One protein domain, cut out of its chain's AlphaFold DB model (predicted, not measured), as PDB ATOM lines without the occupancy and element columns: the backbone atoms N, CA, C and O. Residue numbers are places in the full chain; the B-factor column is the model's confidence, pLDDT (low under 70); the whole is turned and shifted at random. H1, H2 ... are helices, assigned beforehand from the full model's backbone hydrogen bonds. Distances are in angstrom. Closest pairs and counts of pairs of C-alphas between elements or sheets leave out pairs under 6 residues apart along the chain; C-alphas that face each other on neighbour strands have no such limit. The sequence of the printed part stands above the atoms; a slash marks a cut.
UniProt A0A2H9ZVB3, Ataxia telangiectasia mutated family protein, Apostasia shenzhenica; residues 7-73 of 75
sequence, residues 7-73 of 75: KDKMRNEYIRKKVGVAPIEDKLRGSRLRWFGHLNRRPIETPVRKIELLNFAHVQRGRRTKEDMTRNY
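Overview. This is residues 7 to 73 of the 75 residues of the protein "Ataxia telangiectasia mutated family protein" of Apostasia shenzhenica (UniProt A0A2H9ZVB3). Two long helices, H2 and H3, make an open corner, with a short helix beyond the far end of each arm, H1 before H2 and H4 after H3. The printed part has 67 residues with four named helices, H1 to H4 along the chain, and no named strand: all helix. It is extended, with a radius of gyration of the C-alphas of 21.0 A, and flat, spanning 60 by 42 by 17 A.

Arrangement. H2, residues 24 to 40, and H3, residues 47 to 61, only just touch, and only at the corner by their link, with 3 pairs of C-alphas within 8 A, through residues 39 to 40 and 48 to 49 alone. Their closest C-alphas, of Leu 39 and Arg 49, are 6.5 A apart. Their lines are about perpendicular, at 74 degrees. H1, residues 12 to 19, and H4, residues 66 to 71, touch no helix. In H1, H2, H3 and H4 every O i to N i+4 pair is within hydrogen-bond range.

Along the chain. H2, 24.3 A long from first to last C-alpha, begins at C-alpha 24, (-39.688, -16.997, -47.260). H3 measures 21.7 A, H1 10.6 A and H4 8.9 A; H4 ends at C-alpha 71, (-55.979, -20.711, -4.598).

Size, cuts and confidence. The farthest C-alphas, of Lys 7 and Tyr 73, are 62.8 A apart. The printed part has no cut and no long link. Residues 54 to 73 stand free. Model confidence is under 70 at residue 56 and residues 58 to 73.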
ATOM      1  N   LYS A   7     -28.148 -32.679 -58.960       94.75
ATOM      2  CA  LYS A   7     -27.504 -33.919 -58.485       94.75
ATOM      3  C   LYS A   7     -26.916 -33.776 -57.082       94.75
ATOM      4  O   LYS A   7     -26.913 -34.755 -56.344       94.75
ATOM      5  N   ASP A   8     -26.524 -32.563 -56.696       92.75
ATOM      6  CA  ASP A   8     -25.919 -32.285 -55.389       92.75
ATOM      7  C   ASP A   8     -26.932 -32.375 -54.240       92.75
ATOM      8  O   ASP A   8     -26.546 -32.389 -53.074       92.75
ATOM      9  N   LYS A   9     -28.239 -32.420 -54.558       92.06
ATOM     10  CA  LYS A   9     -29.355 -32.544 -53.598       92.06
ATOM     11  C   LYS A   9     -29.241 -31.573 -52.411       92.06
ATOM     12  O   LYS A   9     -29.699 -31.855 -51.305       92.06
ATOM     13  N   MET A  10     -28.638 -30.407 -52.648       92.75
ATOM     14  CA  MET A  10     -28.401 -29.396 -51.626       92.75
ATOM     15  C   MET A  10     -29.723 -28.830 -51.109       92.75
ATOM     16  O   MET A  10     -30.627 -28.500 -51.881       92.75
ATOM     17  N   ARG A  11     -29.826 -28.665 -49.786       91.94
ATOM     18  CA  ARG A  11     -30.992 -28.021 -49.172       91.94
ATOM     19  C   ARG A  11     -31.095 -26.580 -49.668       91.94
ATOM     20  O   ARG A  11     -30.116 -25.836 -49.689       91.94
ATOM     21  N   ASN A  12     -32.310 -26.172 -50.013       89.62
ATOM     22  CA  ASN A  12     -32.586 -24.852 -50.582       89.62
ATOM     23  C   ASN A  12     -32.170 -23.694 -49.654       89.62
ATOM     24  O   ASN A  12     -31.771 -22.634 -50.117       89.62
ATOM     25  N   GLU A  13     -32.221 -23.906 -48.337       90.75
ATOM     26  CA  GLU A  13     -31.729 -22.950 -47.339       90.75
ATOM     27  C   GLU A  13     -30.264 -22.557 -47.578       90.75
ATOM     28  O   GLU A  13     -29.928 -21.374 -47.571       90.75
ATOM     29  N   TYR A  14     -29.408 -23.533 -47.881       91.69
ATOM     30  CA  TYR A  14     -27.990 -23.297 -48.128       91.69
ATOM     31  C   TYR A  14     -27.754 -22.505 -49.420       91.69
ATOM     32  O   TYR A  14     -26.961 -21.564 -49.449       91.69
ATOM     33  N   ILE A  15     -28.507 -22.824 -50.477       91.19
ATOM     34  CA  ILE A  15     -28.458 -22.092 -51.749       91.19
ATOM     35  C   ILE A  15     -28.900 -20.640 -51.541       91.19
ATOM     36  O   ILE A  15     -28.216 -19.716 -51.979       91.19
ATOM     37  N   ARG A  16     -30.012 -20.427 -50.829       91.19
ATOM     38  CA  ARG A  16     -30.527 -19.090 -50.509       91.19
ATOM     39  C   ARG A  16     -29.522 -18.276 -49.706       91.19
ATOM     40  O   ARG A  16     -29.259 -17.138 -50.080       91.19
ATOM     41  N   LYS A  17     -28.895 -18.875 -48.687       90.88
ATOM     42  CA  LYS A  17     -27.836 -18.231 -47.898       90.88
ATOM     43  C   LYS A  17     -26.650 -17.817 -48.771       90.88
ATOM     44  O   LYS A  17     -26.193 -16.686 -48.661       90.88
ATOM     45  N   LYS A  18     -26.191 -18.688 -49.678       92.19
ATOM     46  CA  LYS A  18     -25.072 -18.384 -50.588       92.19
ATOM     47  C   LYS A  18     -25.396 -17.271 -51.589       92.19
ATOM     48  O   LYS A  18     -24.509 -16.514 -51.960       92.19
ATOM     49  N   VAL A  19     -26.646 -17.181 -52.042       91.38
ATOM     50  CA  VAL A  19     -27.094 -16.172 -53.022       91.38
ATOM     51  C   VAL A  19     -27.605 -14.890 -52.339       91.38
ATOM     52  O   VAL A  19     -27.923 -13.921 -53.019       91.38
ATOM     53  N   GLY A  20     -27.676 -14.851 -51.005       92.06
ATOM     54  CA  GLY A  20     -28.189 -13.696 -50.258       92.06
ATOM     55  C   GLY A  20     -29.711 -13.525 -50.346       92.06
ATOM     56  O   GLY A  20     -30.231 -12.430 -50.156       92.06
ATOM     57  N   VAL A  21     -30.449 -14.595 -50.649       92.12
ATOM     58  CA  VAL A  21     -31.914 -14.566 -50.714       92.12
ATOM     59  C   VAL A  21     -32.485 -14.760 -49.314       92.12
ATOM     60  O   VAL A  21     -32.265 -15.796 -48.688       92.12
ATOM     61  N   ALA A  22     -33.273 -13.789 -48.852       92.31
ATOM     62  CA  ALA A  22     -33.971 -13.888 -47.576       92.31
ATOM     63  C   ALA A  22     -34.916 -15.114 -47.525       92.31
ATOM     64  O   ALA A  22     -35.570 -15.436 -48.530       92.31
ATOM     65  N   PRO A  23     -35.030 -15.785 -46.365       90.88
ATOM     66  CA  PRO A  23     -36.036 -16.808 -46.118       90.88
ATOM     67  C   PRO A  23     -37.455 -16.348 -46.480       90.88
ATOM     68  O   PRO A  23     -37.839 -15.193 -46.303       90.88
ATOM     69  N   ILE A  24     -38.276 -17.284 -46.966       89.94
ATOM     70  CA  ILE A  24     -39.688 -16.997 -47.260       89.94
ATOM     71  C   ILE A  24     -40.473 -16.665 -45.985       89.94
ATOM     72  O   ILE A  24     -41.393 -15.852 -46.036       89.94
ATOM     73  N   GLU A  25     -40.080 -17.243 -44.847       90.56
ATOM     74  CA  GLU A  25     -40.699 -16.963 -43.552       90.56
ATOM     75  C   GLU A  25     -40.613 -15.476 -43.197       90.56
ATOM     76  O   GLU A  25     -41.610 -14.902 -42.765       90.56
ATOM     77  N   ASP A  26     -39.486 -14.818 -43.474       93.38
ATOM     78  CA  ASP A  26     -39.311 -13.391 -43.189       93.38
ATOM     79  C   ASP A  26     -40.260 -12.529 -44.022       93.38
ATOM     80  O   ASP A  26     -40.880 -11.591 -43.514       93.38
ATOM     81  N   LYS A  27     -40.455 -12.887 -45.298       92.25
ATOM     82  CA  LYS A  27     -41.439 -12.216 -46.162       92.25
ATOM     83  C   LYS A  27     -42.861 -12.417 -45.646       92.25
ATOM     84  O   LYS A  27     -43.640 -11.467 -45.615       92.25
ATOM     85  N   LEU A  28     -43.196 -13.631 -45.211       96.00
ATOM     86  CA  LEU A  28     -44.508 -13.941 -44.641       96.00
ATOM     87  C   LEU A  28     -44.742 -13.186 -43.325       96.00
ATOM     88  O   LEU A  28     -45.809 -12.590 -43.150       96.00
ATOM     89  N   ARG A  29     -43.743 -13.142 -42.435       95.75
ATOM     90  CA  ARG A  29     -43.767 -12.337 -41.204       95.75
ATOM     91  C   ARG A  29     -43.980 -10.860 -41.522       95.75
ATOM     92  O   ARG A  29     -44.877 -10.250 -40.946       95.75
ATOM     93  N   GLY A  30     -43.236 -10.303 -42.475       95.94
ATOM     94  CA  GLY A  30     -43.387  -8.913 -42.910       95.94
ATOM     95  C   GLY A  30     -44.791  -8.598 -43.436       95.94
ATOM     96  O   GLY A  30     -45.407  -7.618 -43.012       95.94
ATOM     97  N   SER A  31     -45.341  -9.453 -44.303       95.94
ATOM     98  CA  SER A  31     -46.707  -9.303 -44.827       95.94
ATOM     99  C   SER A  31     -47.761  -9.377 -43.723       95.94
ATOM    100  O   SER A  31     -48.675  -8.551 -43.687       95.94
ATOM    101  N   ARG A  32     -47.616 -10.311 -42.776       94.38
ATOM    102  CA  ARG A  32     -48.531 -10.439 -41.636       94.38
ATOM    103  C   ARG A  32     -48.469  -9.221 -40.714       94.38
ATOM    104  O   ARG A  32     -49.514  -8.742 -40.287       94.38
ATOM    105  N   LEU A  33     -47.282  -8.683 -40.440       94.25
ATOM    106  CA  LEU A  33     -47.127  -7.465 -39.638       94.25
ATOM    107  C   LEU A  33     -47.733  -6.242 -40.330       94.25
ATOM    108  O   LEU A  33     -48.410  -5.446 -39.682       94.25
ATOM    109  N   ARG A  34     -47.557  -6.107 -41.650       95.31
ATOM    110  CA  ARG A  34     -48.219  -5.050 -42.432       95.31
ATOM    111  C   ARG A  34     -49.738  -5.168 -42.364       95.31
ATOM    112  O   ARG A  34     -50.404  -4.161 -42.135       95.31
ATOM    113  N   TRP A  35     -50.272  -6.381 -42.502       92.75
ATOM    114  CA  TRP A  35     -51.701  -6.657 -42.349       92.75
ATOM    115  C   TRP A  35     -52.211  -6.299 -40.949       92.75
ATOM    116  O   TRP A  35     -53.191  -5.572 -40.819       92.75
ATOM    117  N   PHE A  36     -51.514  -6.723 -39.894       87.19
ATOM    118  CA  PHE A  36     -51.910  -6.409 -38.520       87.19
ATOM    119  C   PHE A  36     -51.832  -4.906 -38.232       87.19
ATOM    120  O   PHE A  36     -52.737  -4.330 -37.636       87.19
ATOM    121  N   GLY A  37     -50.794  -4.235 -38.734       91.06
ATOM    122  CA  GLY A  37     -50.691  -2.782 -38.684       91.06
ATOM    123  C   GLY A  37     -51.830  -2.092 -39.437       91.06
ATOM    124  O   GLY A  37     -52.301  -1.046 -39.002       91.06
ATOM    125  N   HIS A  38     -52.294  -2.651 -40.555       90.38
ATOM    126  CA  HIS A  38     -53.479  -2.148 -41.246       90.38
ATOM    127  C   HIS A  38     -54.734  -2.319 -40.383       90.38
ATOM    128  O   HIS A  38     -55.451  -1.345 -40.178       90.38
ATOM    129  N   LEU A  39     -54.955  -3.503 -39.803       86.56
ATOM    130  CA  LEU A  39     -56.074  -3.755 -38.891       86.56
ATOM    131  C   LEU A  39     -56.056  -2.841 -37.658       86.56
ATOM    132  O   LEU A  39     -57.107  -2.360 -37.250       86.56
ATOM    133  N   ASN A  40     -54.881  -2.567 -37.084       85.62
ATOM    134  CA  ASN A  40     -54.723  -1.689 -35.919       85.62
ATOM    135  C   ASN A  40     -55.075  -0.226 -36.197       85.62
ATOM    136  O   ASN A  40     -55.473   0.475 -35.276       85.62
ATOM    137  N   ARG A  41     -54.925   0.238 -37.441       90.56
ATOM    138  CA  ARG A  41     -55.272   1.612 -37.837       90.56
ATOM    139  C   ARG A  41     -56.756   1.783 -38.163       90.56
ATOM    140  O   ARG A  41     -57.194   2.904 -38.396       90.56
ATOM    141  N   ARG A  42     -57.523   0.692 -38.242       88.44
ATOM    142  CA  ARG A  42     -58.957   0.742 -38.543       88.44
ATOM    143  C   ARG A  42     -59.753   1.013 -37.259       88.44
ATOM    144  O   ARG A  42     -59.373   0.505 -36.203       88.44
ATOM    145  N   PRO A  43     -60.870   1.757 -37.351       89.62
ATOM    146  CA  PRO A  43     -61.759   1.970 -36.217       89.62
ATOM    147  C   PRO A  43     -62.282   0.643 -35.659       89.62
ATOM    148  O   PRO A  43     -62.481  -0.327 -36.404       89.62
ATOM    149  N   ILE A  44     -62.539   0.606 -34.351       85.00
ATOM    150  CA  ILE A  44     -63.063  -0.576 -33.648       85.00
ATOM    151  C   ILE A  44     -64.447  -0.951 -34.183       85.00
ATOM    152  O   ILE A  44     -64.829  -2.113 -34.163       85.00
ATOM    153  N   GLU A  45     -65.172   0.008 -34.743       85.94
ATOM    154  CA  GLU A  45     -66.488  -0.149 -35.342       85.94
ATOM    155  C   GLU A  45     -66.454  -1.050 -36.581       85.94
ATOM    156  O   GLU A  45     -67.478  -1.656 -36.917       85.94
ATOM    157  N   THR A  46     -65.286  -1.177 -37.227       87.25
ATOM    158  CA  THR A  46     -65.127  -2.001 -38.425       87.25
ATOM    159  C   THR A  46     -65.322  -3.489 -38.096       87.25
ATOM    160  O   THR A  46     -64.700  -3.997 -37.158       87.25
ATOM    161  N   PRO A  47     -66.141  -4.228 -38.871       83.56
ATOM    162  CA  PRO A  47     -66.492  -5.617 -38.557       83.56
ATOM    163  C   PRO A  47     -65.283  -6.529 -38.323       83.56
ATOM    164  O   PRO A  47     -65.262  -7.314 -37.380       83.56
ATOM    165  N   VAL A  48     -64.234  -6.368 -39.137       82.62
ATOM    166  CA  VAL A  48     -63.002  -7.163 -39.037       82.62
ATOM    167  C   VAL A  48     -62.267  -6.906 -37.715       82.62
ATOM    168  O   VAL A  48     -61.755  -7.840 -37.104       82.62
ATOM    169  N   ARG A  49     -62.251  -5.658 -37.225       84.38
ATOM    170  CA  ARG A  49     -61.617  -5.301 -35.948       84.38
ATOM    171  C   ARG A  49     -62.419  -5.814 -34.750       84.38
ATOM    172  O   ARG A  49     -61.811  -6.273 -33.787       84.38
ATOM    173  N   LYS A  50     -63.755  -5.792 -34.824       83.31
ATOM    174  CA  LYS A  50     -64.638  -6.357 -33.784       83.31
ATOM    175  C   LYS A  50     -64.414  -7.852 -33.601       83.31
ATOM    176  O   LYS A  50     -64.233  -8.300 -32.474       83.31
ATOM    177  N   ILE A  51     -64.399  -8.606 -34.700       82.94
ATOM    178  CA  ILE A  51     -64.201 -10.062 -34.664       82.94
ATOM    179  C   ILE A  51     -62.827 -10.399 -34.077       82.94
ATOM    180  O   ILE A  51     -62.732 -11.255 -33.206       82.94
ATOM    181  N   GLU A  52     -61.775  -9.683 -34.479       81.81
ATOM    182  CA  GLU A  52     -60.429  -9.889 -33.934       81.81
ATOM    183  C   GLU A  52     -60.358  -9.638 -32.417       81.81
ATOM    184  O   GLU A  52     -59.744 -10.412 -31.684       81.81
ATOM    185  N   LEU A  53     -61.014  -8.585 -31.919       81.44
ATOM    186  CA  LEU A  53     -61.059  -8.285 -30.485       81.44
ATOM    187  C   LEU A  53     -61.836  -9.342 -29.693       81.44
ATOM    188  O   LEU A  53     -61.389  -9.755 -28.621       81.44
ATOM    189  N   LEU A  54     -62.971  -9.808 -30.220       80.88
ATOM    190  CA  LEU A  54     -63.723 -10.919 -29.629       80.88
ATOM    191  C   LEU A  54     -62.883 -12.198 -29.602       80.88
ATOM    192  O   LEU A  54     -62.909 -12.927 -28.606       80.88
ATOM    193  N   ASN A  55     -62.085 -12.423 -30.650       77.94
ATOM    194  CA  ASN A  55     -61.178 -13.555 -30.710       77.94
ATOM    195  C   ASN A  55     -60.101 -13.480 -29.618       77.94
ATOM    196  O   ASN A  55     -59.931 -14.394 -28.812       77.94
ATOM    197  N   PHE A  56     -59.429 -12.338 -29.495       69.06
ATOM    198  CA  PHE A  56     -58.468 -12.112 -28.416       69.06
ATOM    199  C   PHE A  56     -59.085 -12.285 -27.022       69.06
ATOM    200  O   PHE A  56     -58.468 -12.894 -26.146       69.06
ATOM    201  N   ALA A  57     -60.313 -11.806 -26.815       72.62
ATOM    202  CA  ALA A  57     -61.010 -11.954 -25.544       72.62
ATOM    203  C   ALA A  57     -61.294 -13.426 -25.192       72.62
ATOM    204  O   ALA A  57     -61.190 -13.790 -24.021       72.62
ATOM    205  N   HIS A  58     -61.606 -14.294 -26.165       62.66
ATOM    206  CA  HIS A  58     -61.769 -15.727 -25.888       62.66
ATOM    207  C   HIS A  58     -60.434 -16.411 -25.567       62.66
ATOM    208  O   HIS A  58     -60.401 -17.304 -24.724       62.66
ATOM    209  N   VAL A  59     -59.326 -15.997 -26.201       63.91
ATOM    210  CA  VAL A  59     -57.994 -16.584 -25.952       63.91
ATOM    211  C   VAL A  59     -57.561 -16.319 -24.509       63.91
ATOM    212  O   VAL A  59     -57.005 -17.204 -23.863       63.91
ATOM    213  N   GLN A  60     -57.865 -15.132 -23.974       59.78
ATOM    214  CA  GLN A  60     -57.510 -14.773 -22.598       59.78
ATOM    215  C   GLN A  60     -58.325 -15.527 -21.541       59.78
ATOM    216  O   GLN A  60     -57.787 -15.870 -20.492       59.78
ATOM    217  N   ARG A  61     -59.594 -15.864 -21.816       58.34
ATOM    218  CA  ARG A  61     -60.446 -16.605 -20.862       58.34
ATOM    219  C   ARG A  61     -59.974 -18.040 -20.590       58.34
ATOM    220  O   ARG A  61     -60.392 -18.630 -19.602       58.34
ATOM    221  N   GLY A  62     -59.113 -18.604 -21.441       59.12
ATOM    222  CA  GLY A  62     -58.582 -19.962 -21.278       59.12
ATOM    223  C   GLY A  62     -57.295 -20.059 -20.453       59.12
ATOM    224  O   GLY A  62     -56.864 -21.164 -20.123       59.12
ATOM    225  N   ARG A  63     -56.647 -18.935 -20.119       61.16
ATOM    226  CA  ARG A  63     -55.347 -18.943 -19.443       61.16
ATOM    227  C   ARG A  63     -55.544 -18.770 -17.936       61.16
ATOM    228  O   ARG A  63     -55.503 -17.653 -17.436       61.16
ATOM    229  N   ARG A  64     -55.751 -19.877 -17.208       60.97
ATOM    230  CA  ARG A  64     -55.700 -19.864 -15.732       60.97
ATOM    231  C   ARG A  64     -54.361 -19.273 -15.298       60.97
ATOM    232  O   ARG A  64     -53.306 -19.728 -15.756       60.97
ATOM    233  N   THR A  65     -54.394 -18.243 -14.460       62.91
ATOM    234  CA  THR A  65     -53.165 -17.666 -13.914       62.91
ATOM    235  C   THR A  65     -52.573 -18.634 -12.885       62.91
ATOM    236  O   THR A  65     -53.281 -19.468 -12.316       62.91
ATOM    237  N   LYS A  66     -51.254 -18.584 -12.650       58.97
ATOM    238  CA  LYS A  66     -50.624 -19.441 -11.626       58.97
ATOM    239  C   LYS A  66     -51.216 -19.180 -10.234       58.97
ATOM    240  O   LYS A  66     -51.321 -20.113  -9.444       58.97
ATOM    241  N   GLU A  67     -51.669 -17.951  -9.995       61.75
ATOM    242  CA  GLU A  67     -52.387 -17.525  -8.791       61.75
ATOM    243  C   GLU A  67     -53.709 -18.291  -8.601       61.75
ATOM    244  O   GLU A  67     -53.999 -18.757  -7.496       61.75
ATOM    245  N   ASP A  68     -54.468 -18.519  -9.680       62.31
ATOM    246  CA  ASP A  68     -55.722 -19.287  -9.643       62.31
ATOM    247  C   ASP A  68     -55.500 -20.775  -9.335       62.31
ATOM    248  O   ASP A  68     -56.351 -21.411  -8.712       62.31
ATOM    249  N   MET A  69     -54.352 -21.340  -9.730       59.72
ATOM    250  CA  MET A  69     -53.988 -22.715  -9.366       59.72
ATOM    251  C   MET A  69     -53.633 -22.825  -7.882       59.72
ATOM    252  O   MET A  69     -54.047 -23.774  -7.229       59.72
ATOM    253  N   THR A  70     -52.911 -21.844  -7.329       60.56
ATOM    254  CA  THR A  70     -52.521 -21.847  -5.909       60.56
ATOM    255  C   THR A  70     -53.681 -21.588  -4.947       60.56
ATOM    256  O   THR A  70     -53.603 -22.006  -3.795       60.56
ATOM    257  N   ARG A  71     -54.767 -20.946  -5.403       64.31
ATOM    258  CA  ARG A  71     -55.979 -20.711  -4.598       64.31
ATOM    259  C   ARG A  71     -56.733 -22.013  -4.276       64.31
ATOM    260  O   ARG A  71     -57.262 -22.135  -3.183       64.31
ATOM    261  N   ASN A  72     -56.703 -23.004  -5.172       56.97
ATOM    262  CA  ASN A  72     -57.405 -24.291  -5.015       56.97
ATOM    263  C   ASN A  72     -56.755 -25.271  -4.017       56.97
ATOM    264  O   ASN A  72     -57.342 -26.302  -3.722       56.97
ATOM    265  N   TYR A  73     -55.543 -24.993  -3.528       56.59
ATOM    266  CA  TYR A  73     -54.847 -25.849  -2.554       56.59
ATOM    267  C   TYR A  73     -54.917 -25.307  -1.116       56.59
ATOM    268  O   TYR A  73     -54.230 -25.823  -0.235       56.59
TER     269      TYR A  73